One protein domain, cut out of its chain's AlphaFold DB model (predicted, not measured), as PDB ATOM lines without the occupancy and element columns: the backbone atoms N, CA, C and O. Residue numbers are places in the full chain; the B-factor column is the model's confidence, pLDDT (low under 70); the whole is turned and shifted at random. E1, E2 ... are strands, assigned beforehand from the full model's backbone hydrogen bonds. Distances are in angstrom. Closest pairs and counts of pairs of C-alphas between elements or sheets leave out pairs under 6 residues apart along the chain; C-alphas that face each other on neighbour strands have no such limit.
ATOM      1  N   ASP A 153     158.457 232.852 136.345       84.25
ATOM      2  CA  ASP A 153     159.546 233.813 136.198       84.25
ATOM      3  C   ASP A 153     160.887 233.101 135.953       84.25
ATOM      4  O   ASP A 153     160.960 231.880 135.813       84.25
ATOM      5  N   ASN A 154     161.977 233.865 135.862       85.19
ATOM      6  CA  ASN A 154     163.305 233.321 135.572       85.19
ATOM      7  C   ASN A 154     163.908 232.465 136.704       85.19
ATOM      8  O   ASN A 154     164.966 231.872 136.495       85.19
ATOM      9  N   ASN A 155     163.252 232.389 137.863       87.69
ATOM     10  CA  ASN A 155     163.595 231.509 138.978       87.69
ATOM     11  C   ASN A 155     162.685 230.274 139.051       87.69
ATOM     12  O   ASN A 155     162.924 229.402 139.889       87.69
ATOM     13  N   SER A 156     161.644 230.183 138.213       91.44
ATOM     14  CA  SER A 156     160.790 229.000 138.145       91.44
ATOM     15  C   SER A 156     161.583 227.770 137.709       91.44
ATOM     16  O   SER A 156     162.589 227.855 137.001       91.44
ATOM     17  N   SER A 157     161.109 226.600 138.136       92.88
ATOM     18  CA  SER A 157     161.730 225.336 137.754       92.88
ATOM     19  C   SER A 157     161.609 225.121 136.251       92.88
ATOM     20  O   SER A 157     160.646 225.564 135.626       92.88
ATOM     21  N   THR A 158     162.587 224.428 135.675       92.88
ATOM     22  CA  THR A 158     162.636 224.182 134.235       92.88
ATOM     23  C   THR A 158     162.724 222.706 133.904       92.88
ATOM     24  O   THR A 158     163.315 221.936 134.661       92.88
ATOM     25  N   PHE A 159     162.204 222.322 132.746       91.00
ATOM     26  CA  PHE A 159     162.329 220.974 132.204       91.00
ATOM     27  C   PHE A 159     162.562 221.015 130.690       91.00
ATOM     28  O   PHE A 159     162.469 222.082 130.081       91.00
ATOM     29  N   SER A 160     162.869 219.858 130.100       86.38
ATOM     30  CA  SER A 160     162.941 219.666 128.649       86.38
ATOM     31  C   SER A 160     161.782 218.797 128.176       86.38
ATOM     32  O   SER A 160     161.509 217.757 128.773       86.38
ATOM     33  N   ARG A 161     161.102 219.216 127.107       81.44
ATOM     34  CA  ARG A 161     160.041 218.431 126.471       81.44
ATOM     35  C   ARG A 161     160.640 217.422 125.500       81.44
ATOM     36  O   ARG A 161     161.625 217.718 124.821       81.44
ATOM     37  N   ASP A 162     160.034 216.244 125.431       76.00
ATOM     38  CA  ASP A 162     160.512 215.173 124.563       76.00
ATOM     39  C   ASP A 162     160.454 215.607 123.090       76.00
ATOM     40  O   ASP A 162     159.557 216.345 122.684       76.00
ATOM     41  N   GLY A 163     161.463 215.224 122.310       73.94
ATOM     42  CA  GLY A 163     161.554 215.559 120.884       73.94
ATOM     43  C   GLY A 163     161.785 217.038 120.527       73.94
ATOM     44  O   GLY A 163     161.800 217.367 119.343       73.94
ATOM     45  N   THR A 164     162.008 217.937 121.494       75.88
ATOM     46  CA  THR A 164     162.155 219.382 121.226       75.88
ATOM     47  C   THR A 164     163.467 219.954 121.765       75.88
ATOM     48  O   THR A 164     164.035 219.468 122.743       75.88
ATOM     49  N   SER A 165     163.974 221.011 121.125       77.56
ATOM     50  CA  SER A 165     165.130 221.769 121.610       77.56
ATOM     51  C   SER A 165     164.657 223.006 122.382       77.56
ATOM     52  O   SER A 165     163.992 223.879 121.833       77.56
ATOM     53  N   GLY A 166     164.974 223.085 123.676       84.31
ATOM     54  CA  GLY A 166     164.562 224.219 124.507       84.31
ATOM     55  C   GLY A 166     164.596 223.953 126.010       84.31
ATOM     56  O   GLY A 166     164.952 222.865 126.472       84.31
ATOM     57  N   ILE A 167     164.239 224.990 126.767       84.62
ATOM     58  CA  ILE A 167     164.046 224.963 128.218       84.62
ATOM     59  C   ILE A 167     162.677 225.586 128.484       84.62
ATOM     60  O   ILE A 167     162.418 226.703 128.037       84.62
ATOM     61  N   TRP A 168     161.816 224.878 129.211       89.38
ATOM     62  CA  TRP A 168     160.461 225.332 129.528       89.38
ATOM     63  C   TRP A 168     160.313 225.502 131.029       89.38
ATOM     64  O   TRP A 168     160.686 224.612 131.789       89.38
ATOM     65  N   TYR A 169     159.757 226.634 131.447       91.25
ATOM     66  CA  TYR A 169     159.398 226.876 132.839       91.25
ATOM     67  C   TYR A 169     158.122 226.113 133.195       91.25
ATOM     68  O   TYR A 169     157.217 225.994 132.367       91.25
ATOM     69  N   TYR A 170     158.046 225.602 134.420       92.56
ATOM     70  CA  TYR A 170     156.867 224.906 134.919       92.56
ATOM     71  C   TYR A 170     156.592 225.219 136.387       92.56
ATOM     72  O   TYR A 170     157.471 225.627 137.151       92.56
ATOM     73  N   GLU A 171     155.348 224.969 136.770       91.06
ATOM     74  CA  GLU A 171     154.852 224.990 138.136       91.06
ATOM     75  C   GLU A 171     154.007 223.730 138.346       91.06
ATOM     76  O   GLU A 171     153.274 223.317 137.447       91.06
ATOM     77  N   THR A 172     154.133 223.091 139.508       91.50
ATOM     78  CA  THR A 172     153.323 221.921 139.863       91.50
ATOM     79  C   THR A 172     152.170 222.339 140.761       91.50
ATOM     80  O   THR A 172     152.357 223.021 141.767       91.50
ATOM     81  N   ILE A 173     150.962 221.907 140.406       90.94
ATOM     82  CA  ILE A 173     149.741 222.191 141.159       90.94
ATOM     83  C   ILE A 173     149.151 220.852 141.575       90.94
ATOM     84  O   ILE A 173     148.792 220.049 140.721       90.94
ATOM     85  N   GLN A 174     149.041 220.617 142.882       92.12
ATOM     86  CA  GLN A 174     148.448 219.387 143.394       92.12
ATOM     87  C   GLN A 174     146.922 219.440 143.275       92.12
ATOM     88  O   GLN A 174     146.280 220.359 143.795       92.12
ATOM     89  N   ALA A 175     146.331 218.423 142.656       89.62
ATOM     90  CA  ALA A 175     144.889 218.251 142.571       89.62
ATOM     91  C   ALA A 175     144.438 217.074 143.451       89.62
ATOM     92  O   ALA A 175     144.871 215.939 143.277       89.62
ATOM     93  N   ILE A 176     143.529 217.348 144.397       90.56
ATOM     94  CA  ILE A 176     142.916 216.331 145.267       90.56
ATOM     95  C   ILE A 176     141.396 216.359 145.052       90.56
ATOM     96  O   ILE A 176     140.700 217.207 145.628       90.56
ATOM     97  N   PRO A 177     140.851 215.461 144.216       88.56
ATOM     98  CA  PRO A 177     139.426 215.409 143.919       88.56
ATOM     99  C   PRO A 177     138.608 215.075 145.165       88.56
ATOM    100  O   PRO A 177     138.953 214.180 145.936       88.56
ATOM    101  N   LYS A 178     137.465 215.743 145.350       85.12
ATOM    102  CA  LYS A 178     136.521 215.403 146.435       85.12
ATOM    103  C   LYS A 178     135.531 214.309 146.045       85.12
ATOM    104  O   LYS A 178     134.869 213.742 146.912       85.12
ATOM    105  N   ARG A 179     135.386 214.054 144.748       79.19
ATOM    106  CA  ARG A 179     134.443 213.102 144.155       79.19
ATOM    107  C   ARG A 179     135.119 212.367 143.010       79.19
ATOM    108  O   ARG A 179     135.963 212.958 142.342       79.19
ATOM    109  N   THR A 180     134.720 211.116 142.795       84.25
ATOM    110  CA  THR A 180     135.170 210.320 141.653       84.25
ATOM    111  C   THR A 180     134.327 210.662 140.431       84.25
ATOM    112  O   THR A 180     133.192 210.199 140.326       84.25
ATOM    113  N   GLU A 181     134.854 211.499 139.542       81.31
ATOM    114  CA  GLU A 181     134.176 211.972 138.327       81.31
ATOM    115  C   GLU A 181     135.185 212.555 137.323       81.31
ATOM    116  O   GLU A 181     136.390 212.556 137.577       81.31
ATOM    117  N   ASN A 182     134.709 213.027 136.170       81.12
ATOM    118  CA  ASN A 182     135.550 213.748 135.214       81.12
ATOM    119  C   ASN A 182     135.782 215.183 135.690       81.12
ATOM    120  O   ASN A 182     134.823 215.910 135.948       81.12
ATOM    121  N   TYR A 183     137.046 215.594 135.732       81.75
ATOM    122  CA  TYR A 183     137.445 216.971 136.010       81.75
ATOM    123  C   TYR A 183     138.007 217.599 134.749       81.75
ATOM    124  O   TYR A 183     138.762 216.955 134.024       81.75
ATOM    125  N   THR A 184     137.656 218.861 134.522       83.69
ATOM    126  CA  THR A 184     138.206 219.675 133.439       83.69
ATOM    127  C   THR A 184     139.187 220.685 134.019       83.69
ATOM    128  O   THR A 184     138.851 221.422 134.948       83.69
ATOM    129  N   PHE A 185     140.384 220.732 133.446       85.44
ATOM    130  CA  PHE A 185     141.448 221.671 133.771       85.44
ATOM    131  C   PHE A 185     141.640 222.611 132.593       85.44
ATOM    132  O   PHE A 185     141.784 222.155 131.460       85.44
ATOM    133  N   LYS A 186     141.638 223.915 132.871       85.12
ATOM    134  CA  LYS A 186     141.845 224.962 131.872       85.12
ATOM    135  C   LYS A 186     142.842 225.976 132.396       85.12
ATOM    136  O   LYS A 186     142.757 226.341 133.572       85.12
ATOM    137  N   SER A 187     143.741 226.445 131.541       85.50
ATOM    138  CA  SER A 187     144.524 227.641 131.834       85.50
ATOM    139  C   SER A 187     143.854 228.891 131.275       85.50
ATOM    140  O   SER A 187     143.092 228.860 130.315       85.50
ATOM    141  N   TYR A 188     144.127 230.010 131.940       82.50
ATOM    142  CA  TYR A 188     143.761 231.346 131.496       82.50
ATOM    143  C   TYR A 188     144.975 232.239 131.740       82.50
ATOM    144  O   TYR A 188     145.209 232.695 132.860       82.50
ATOM    145  N   SER A 189     145.794 232.442 130.714       75.19
ATOM    146  CA  SER A 189     147.047 233.185 130.808       75.19
ATOM    147  C   SER A 189     147.302 234.013 129.548       75.19
ATOM    148  O   SER A 189     146.614 233.888 128.541       75.19
ATOM    149  N   ALA A 190     148.282 234.913 129.630       75.94
ATOM    150  CA  ALA A 190     148.719 235.733 128.500       75.94
ATOM    151  C   ALA A 190     149.853 235.076 127.688       75.94
ATOM    152  O   ALA A 190     150.438 235.729 126.825       75.94
ATOM    153  N   ILE A 191     150.213 233.827 128.003       73.69
ATOM    154  CA  ILE A 191     151.336 233.104 127.400       73.69
ATOM    155  C   ILE A 191     150.873 231.766 126.828       73.69
ATOM    156  O   ILE A 191     149.869 231.216 127.269       73.69
ATOM    157  N   TYR A 192     151.656 231.219 125.899       79.56
ATOM    158  CA  TYR A 192     151.504 229.846 125.425       79.56
ATOM    159  C   TYR A 192     151.746 228.878 126.589       79.56
ATOM    160  O   TYR A 192     152.828 228.882 127.186       79.56
ATOM    161  N   SER A 193     150.757 228.057 126.925       84.88
ATOM    162  CA  SER A 193     150.795 227.159 128.079       84.88
ATOM    163  C   SER A 193     150.439 225.734 127.680       84.88
ATOM    164  O   SER A 193     149.556 225.515 126.867       84.88
ATOM    165  N   PHE A 194     151.130 224.769 128.283       87.69
ATOM    166  CA  PHE A 194     150.872 223.346 128.094       87.69
ATOM    167  C   PHE A 194     150.465 222.762 129.442       87.69
ATOM    168  O   PHE A 194     151.120 223.019 130.457       87.69
ATOM    169  N   GLY A 195     149.393 221.984 129.442       90.62
ATOM    170  CA  GLY A 195     148.890 221.252 130.587       90.62
ATOM    171  C   GLY A 195     149.382 219.817 130.559       90.62
ATOM    172  O   GLY A 195     149.339 219.156 129.525       90.62
ATOM    173  N   TYR A 196     149.811 219.329 131.717       92.12
ATOM    174  CA  TYR A 196     150.160 217.933 131.944       92.12
ATOM    175  C   TYR A 196     149.533 217.498 133.268       92.12
ATOM    176  O   TYR A 196     149.580 218.244 134.248       92.12
ATOM    177  N   LEU A 197     148.951 216.304 133.305       94.44
ATOM    178  CA  LEU A 197     148.359 215.719 134.504       94.44
ATOM    179  C   LEU A 197     149.044 214.395 134.829       94.44
ATOM    180  O   LEU A 197     149.195 213.558 133.940       94.44
ATOM    181  N   TYR A 198     149.409 214.179 136.091       93.75
ATOM    182  CA  TYR A 198     150.175 213.012 136.535       93.75
ATOM    183  C   TYR A 198     149.462 212.262 137.676       93.75
ATOM    184  O   TYR A 198     148.601 212.823 138.338       93.75
ATOM    185  N   THR A 199     149.788 210.984 137.920       89.62
ATOM    186  CA  THR A 199     149.336 210.220 139.121       89.62
ATOM    187  C   THR A 199     150.309 210.273 140.297       89.62
ATOM    188  O   THR A 199     150.055 209.686 141.346       89.62
ATOM    189  N   ASN A 200     151.459 210.908 140.108       81.81
ATOM    190  CA  ASN A 200     152.565 211.001 141.053       81.81
ATOM    191  C   ASN A 200     153.268 212.348 140.837       81.81
ATOM    192  O   ASN A 200     153.056 212.970 139.794       81.81
ATOM    193  N   PRO A 201     154.133 212.793 141.769       86.38
ATOM    194  CA  PRO A 201     154.904 214.011 141.574       86.38
ATOM    195  C   PRO A 201     155.630 214.001 140.227       86.38
ATOM    196  O   PRO A 201     156.279 213.014 139.874       86.38
ATOM    197  N   PHE A 202     155.505 215.107 139.499       91.25
ATOM    198  CA  PHE A 202     156.182 215.313 138.227       91.25
ATOM    199  C   PHE A 202     157.700 215.141 138.385       91.25
ATOM    200  O   PHE A 202     158.318 215.784 139.237       91.25
ATOM    201  N   ASP A 203     158.287 214.283 137.549       90.44
ATOM    202  CA  ASP A 203     159.733 214.112 137.430       90.44
ATOM    203  C   ASP A 203     160.230 214.849 136.172       90.44
ATOM    204  O   ASP A 203     160.007 214.368 135.055       90.44
ATOM    205  N   PRO A 204     160.928 215.992 136.312       89.94
ATOM    206  CA  PRO A 204     161.401 216.771 135.168       89.94
ATOM    207  C   PRO A 204     162.482 216.059 134.342       89.94
ATOM    208  O   PRO A 204     162.798 216.517 133.245       89.94
ATOM    209  N   LEU A 205     163.059 214.959 134.843       88.50
ATOM    210  CA  LEU A 205     164.015 214.130 134.105       88.50
ATOM    211  C   LEU A 205     163.338 212.980 133.347       88.50
ATOM    212  O   LEU A 205     163.976 212.353 132.501       88.50
ATOM    213  N   ASN A 206     162.070 212.689 133.643       88.19
ATOM    214  CA  ASN A 206     161.315 211.602 133.033       88.19
ATOM    215  C   ASN A 206     159.843 211.996 132.849       88.19
ATOM    216  O   ASN A 206     158.941 211.494 133.519       88.19
ATOM    217  N   ILE A 207     159.617 212.915 131.915       87.94
ATOM    218  CA  ILE A 207     158.354 213.650 131.764       87.94
ATOM    219  C   ILE A 207     157.157 212.789 131.339       87.94
ATOM    220  O   ILE A 207     156.019 213.241 131.439       87.94
ATOM    221  N   THR A 208     157.403 211.579 130.831       87.62
ATOM    222  CA  THR A 208     156.365 210.618 130.426       87.62
ATOM    223  C   THR A 208     155.996 209.663 131.559       87.62
ATOM    224  O   THR A 208     154.954 209.007 131.513       87.62
ATOM    225  N   SER A 209     156.821 209.593 132.609       88.62
ATOM    226  CA  SER A 209     156.545 208.781 133.788       88.62
ATOM    227  C   SER A 209     155.295 209.292 134.493       88.62
ATOM    228  O   SER A 209     155.220 210.455 134.879       88.62
ATOM    229  N   ASN A 210     154.320 208.402 134.690       89.94
ATOM    230  CA  ASN A 210     153.052 208.692 135.367       89.94
ATOM    231  C   ASN A 210     152.171 209.752 134.684       89.94
ATOM    232  O   ASN A 210     151.219 210.215 135.311       89.94
ATOM    233  N   LEU A 211     152.462 210.128 133.434       92.06
ATOM    234  CA  LEU A 211     151.633 211.053 132.665       92.06
ATOM    235  C   LEU A 211     150.284 210.396 132.346       92.06
ATOM    236  O   LEU A 211     150.227 209.286 131.815       92.06
ATOM    237  N   LEU A 212     149.199 211.087 132.676       89.00
ATOM    238  CA  LEU A 212     147.826 210.658 132.423       89.00
ATOM    239  C   LEU A 212     147.253 211.270 131.152       89.00
ATOM    240  O   LEU A 212     146.627 210.572 130.354       89.00
ATOM    241  N   VAL A 213     147.423 212.582 131.008       88.88
ATOM    242  CA  VAL A 213     146.939 213.373 129.879       88.88
ATOM    243  C   VAL A 213     147.775 214.642 129.766       88.88
ATOM    244  O   VAL A 213     148.242 215.177 130.772       88.88
ATOM    245  N   SER A 214     147.953 215.119 128.540       88.88
ATOM    246  CA  SER A 214     148.518 216.428 128.239       88.88
ATOM    247  C   SER A 214     147.692 217.121 127.165       88.88
ATOM    248  O   SER A 214     147.014 216.458 126.382       88.88
ATOM    249  N   SER A 215     147.734 218.446 127.147       84.62
ATOM    250  CA  SER A 215     147.057 219.284 126.157       84.62
ATOM    251  C   SER A 215     147.781 220.620 126.067       84.62
ATOM    252  O   SER A 215     148.254 221.135 127.079       84.62
ATOM    253  N   ASP A 216     147.869 221.172 124.873       79.19
ATOM    254  CA  ASP A 216     148.411 222.495 124.574       79.19
ATOM    255  C   ASP A 216     147.419 223.419 123.877       79.19
ATOM    256  O   ASP A 216     147.710 224.601 123.723       79.19
ATOM    257  N   ASP A 217     146.242 222.887 123.549       68.88
ATOM    258  CA  ASP A 217     145.208 223.602 122.828       68.88
ATOM    259  C   ASP A 217     144.003 223.947 123.702       68.88
ATOM    260  O   ASP A 217     143.346 223.118 124.344       68.88
ATOM    261  N   ASP A 218     143.682 225.228 123.648       58.97
ATOM    262  CA  ASP A 218     142.474 225.851 124.122       58.97
ATOM    263  C   ASP A 218     141.626 226.092 122.885       58.97
ATOM    264  O   ASP A 218     142.033 226.704 121.896       58.97
ATOM    265  N   GLU A 219     140.413 225.565 122.935       53.22
ATOM    266  CA  GLU A 219     139.511 225.599 121.800       53.22
ATOM    267  C   GLU A 219     139.122 227.033 121.397       53.22
ATOM    268  O   GLU A 219     138.427 227.167 120.406       53.22
ATOM    269  N   THR A 220     139.498 228.105 122.113       46.41
ATOM    270  CA  THR A 220     139.073 229.486 121.822       46.41
ATOM    271  C   THR A 220     139.846 230.153 120.686       46.41
ATOM    272  O   THR A 220     139.342 231.125 120.124       46.41
ATOM    273  N   GLY A 221     141.029 229.643 120.320       47.91
ATOM    274  CA  GLY A 221     141.882 230.242 119.285       47.91
ATOM    275  C   GLY A 221     142.381 231.654 119.631       47.91
ATOM    276  O   GLY A 221     142.874 232.367 118.754       47.91
ATOM    277  N   ILE A 222     142.232 232.085 120.891       41.34
ATOM    278  CA  ILE A 222     142.697 233.378 121.394       41.34
ATOM    279  C   ILE A 222     143.582 233.121 122.613       41.34
ATOM    280  O   ILE A 222     143.117 233.103 123.749       41.34
ATOM    281  N   GLY A 223     144.881 232.981 122.357       52.56
ATOM    282  CA  GLY A 223     145.875 232.690 123.380       52.56
ATOM    283  C   GLY A 223     145.935 231.195 123.645       52.56
ATOM    284  O   GLY A 223     144.968 230.591 124.085       52.56
ATOM    285  N   ASP A 224     147.087 230.616 123.366       67.81
ATOM    286  CA  ASP A 224     147.361 229.183 123.353       67.81
ATOM    287  C   ASP A 224     147.405 228.648 124.792       67.81
ATOM    288  O   ASP A 224     148.454 228.462 125.414       67.81
ATOM    289  N   GLN A 225     146.220 228.563 125.391       81.81
ATOM    290  CA  GLN A 225     145.961 227.954 126.686       81.81
ATOM    291  C   GLN A 225     145.779 226.442 126.517       81.81
ATOM    292  O   GLN A 225     145.650 225.968 125.405       81.81
ATOM    293  N   PHE A 226     145.744 225.673 127.602       85.06
ATOM    294  CA  PHE A 226     145.406 224.253 127.531       85.06
ATOM    295  C   PHE A 226     144.003 224.003 128.074       85.06
ATOM    296  O   PHE A 226     143.548 224.673 129.009       85.06
ATOM    297  N   SER A 227     143.342 222.971 127.552       84.38
ATOM    298  CA  SER A 227     142.089 222.449 128.092       84.38
ATOM    299  C   SER A 227     142.094 220.923 128.060       84.38
ATOM    300  O   SER A 227     142.012 220.309 127.006       84.38
ATOM    301  N   MET A 228     142.117 220.287 129.232       84.88
ATOM    302  CA  MET A 228     142.125 218.825 129.354       84.88
ATOM    303  C   MET A 228     141.034 218.330 130.299       84.88
ATOM    304  O   MET A 228     140.696 219.002 131.273       84.88
ATOM    305  N   SER A 229     140.488 217.142 130.033       83.81
ATOM    306  CA  SER A 229     139.537 216.475 130.928       83.81
ATOM    307  C   SER A 229     139.998 215.061 131.256       83.81
ATOM    308  O   SER A 229     140.461 214.338 130.378       83.81
ATOM    309  N   TYR A 230     139.881 214.656 132.521       85.12
ATOM    310  CA  TYR A 230     140.304 213.326 132.960       85.12
ATOM    311  C   TYR A 230     139.437 212.801 134.121       85.12
ATOM    312  O   TYR A 230     139.075 213.585 135.005       85.12
ATOM    313  N   PRO A 231     139.089 211.498 134.151       85.94
ATOM    314  CA  PRO A 231     138.418 210.876 135.293       85.94
ATOM    315  C   PRO A 231     139.368 210.755 136.487       85.94
ATOM    316  O   PRO A 231     140.358 210.030 136.421       85.94
ATOM    317  N   LEU A 232     139.049 211.411 137.601       86.62
ATOM    318  CA  LEU A 232     139.859 211.350 138.818       86.62
ATOM    319  C   LEU A 232     139.131 210.624 139.940       86.62
ATOM    320  O   LEU A 232     137.909 210.694 140.037       86.62
ATOM    321  N   GLU A 233     139.883 209.943 140.800       89.81
ATOM    322  CA  GLU A 233     139.367 209.250 141.977       89.81
ATOM    323  C   GLU A 233     139.352 210.175 143.199       89.81
ATOM    324  O   GLU A 233     140.305 210.908 143.472       89.81
ATOM    325  N   ALA A 234     138.261 210.130 143.969       90.12
ATOM    326  CA  ALA A 234     138.133 210.900 145.199       90.12
ATOM    327  C   ALA A 234     139.276 210.588 146.181       90.12
ATOM    328  O   ALA A 234     139.489 209.438 146.560       90.12
ATOM    329  N   GLY A 235     139.965 211.633 146.643       89.62
ATOM    330  CA  GLY A 235     141.030 211.546 147.641       89.62
ATOM    331  C   GLY A 235     142.391 211.076 147.117       89.62
ATOM    332  O   GLY A 235     143.338 211.049 147.902       89.62
ATOM    333  N   ALA A 236     142.515 210.733 145.831       90.62
ATOM    334  CA  ALA A 236     143.812 210.462 145.219       90.62
ATOM    335  C   ALA A 236     144.604 211.765 144.986       90.62
ATOM    336  O   ALA A 236     144.030 212.855 144.935       90.62
ATOM    337  N   ASN A 237     145.931 211.643 144.888       90.62
ATOM    338  CA  ASN A 237     146.833 212.760 144.610       90.62
ATOM    339  C   ASN A 237     147.210 212.744 143.131       90.62
ATOM    340  O   ASN A 237     147.689 211.719 142.645       90.62
ATOM    341  N   TYR A 238     147.018 213.881 142.475       90.62
ATOM    342  CA  TYR A 238     147.404 214.136 141.092       90.62
ATOM    343  C   TYR A 238     148.250 215.407 141.011       90.62
ATOM    344  O   TYR A 238     148.038 216.301 141.871       90.62
TER     345      TYR A 238
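What this domain is: This is residues 153 to 238 of the 238 residues of the protein "Hypothetical protein" of Rotaria socialis (UniProt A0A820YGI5). With little regular structure, three two-stranded antiparallel sheets are joined by loops: hairpin E4 and E5 nearest the middle, E3 and E6 beside it, small hairpin E1 and E2 at the opposite end. The printed part has 86 residues with six named strands, E1 to E6 in chain order, holding 27 residues; the class is all strand. It is compact, with a radius of gyration of the C-alphas of 13.5 A and spans of 37 by 32 by 24 A.

Where its parts are: Find C-alpha 157 at (161.730, 225.336, 137.754), where E1, residues 157 to 159, begins. Then come E2, 168 to 170; E3, 181 to 186, 16.4 A long; E4, 195 to 198; and E5, 211 to 215. E6, 227 to 232, 15.6 A long, ends at C-alpha 232 (139.859, 211.350, 138.818).

How they stand to each other: Within hydrogen-bond range, find N 159 and O 168 at 2.9 A in hairpin E1 and E2, N 185 and O 228 at 2.8 A between antiparallel E3 and E6, and N 195 and O 215 at 2.8 A in hairpin E4 and E5. The closest C-alphas of E5 and E6, Ser 215 and Met 228, are 5.9 A apart. E1 and E4 are apart.

The domain as a whole: The C-alphas farthest apart, Ser 165 and Arg 179, span 39.1 A. The printed part has no cut. Links E4 to E5 and E5 to E6 are long. Residues 217 to 224 have pLDDT under 70.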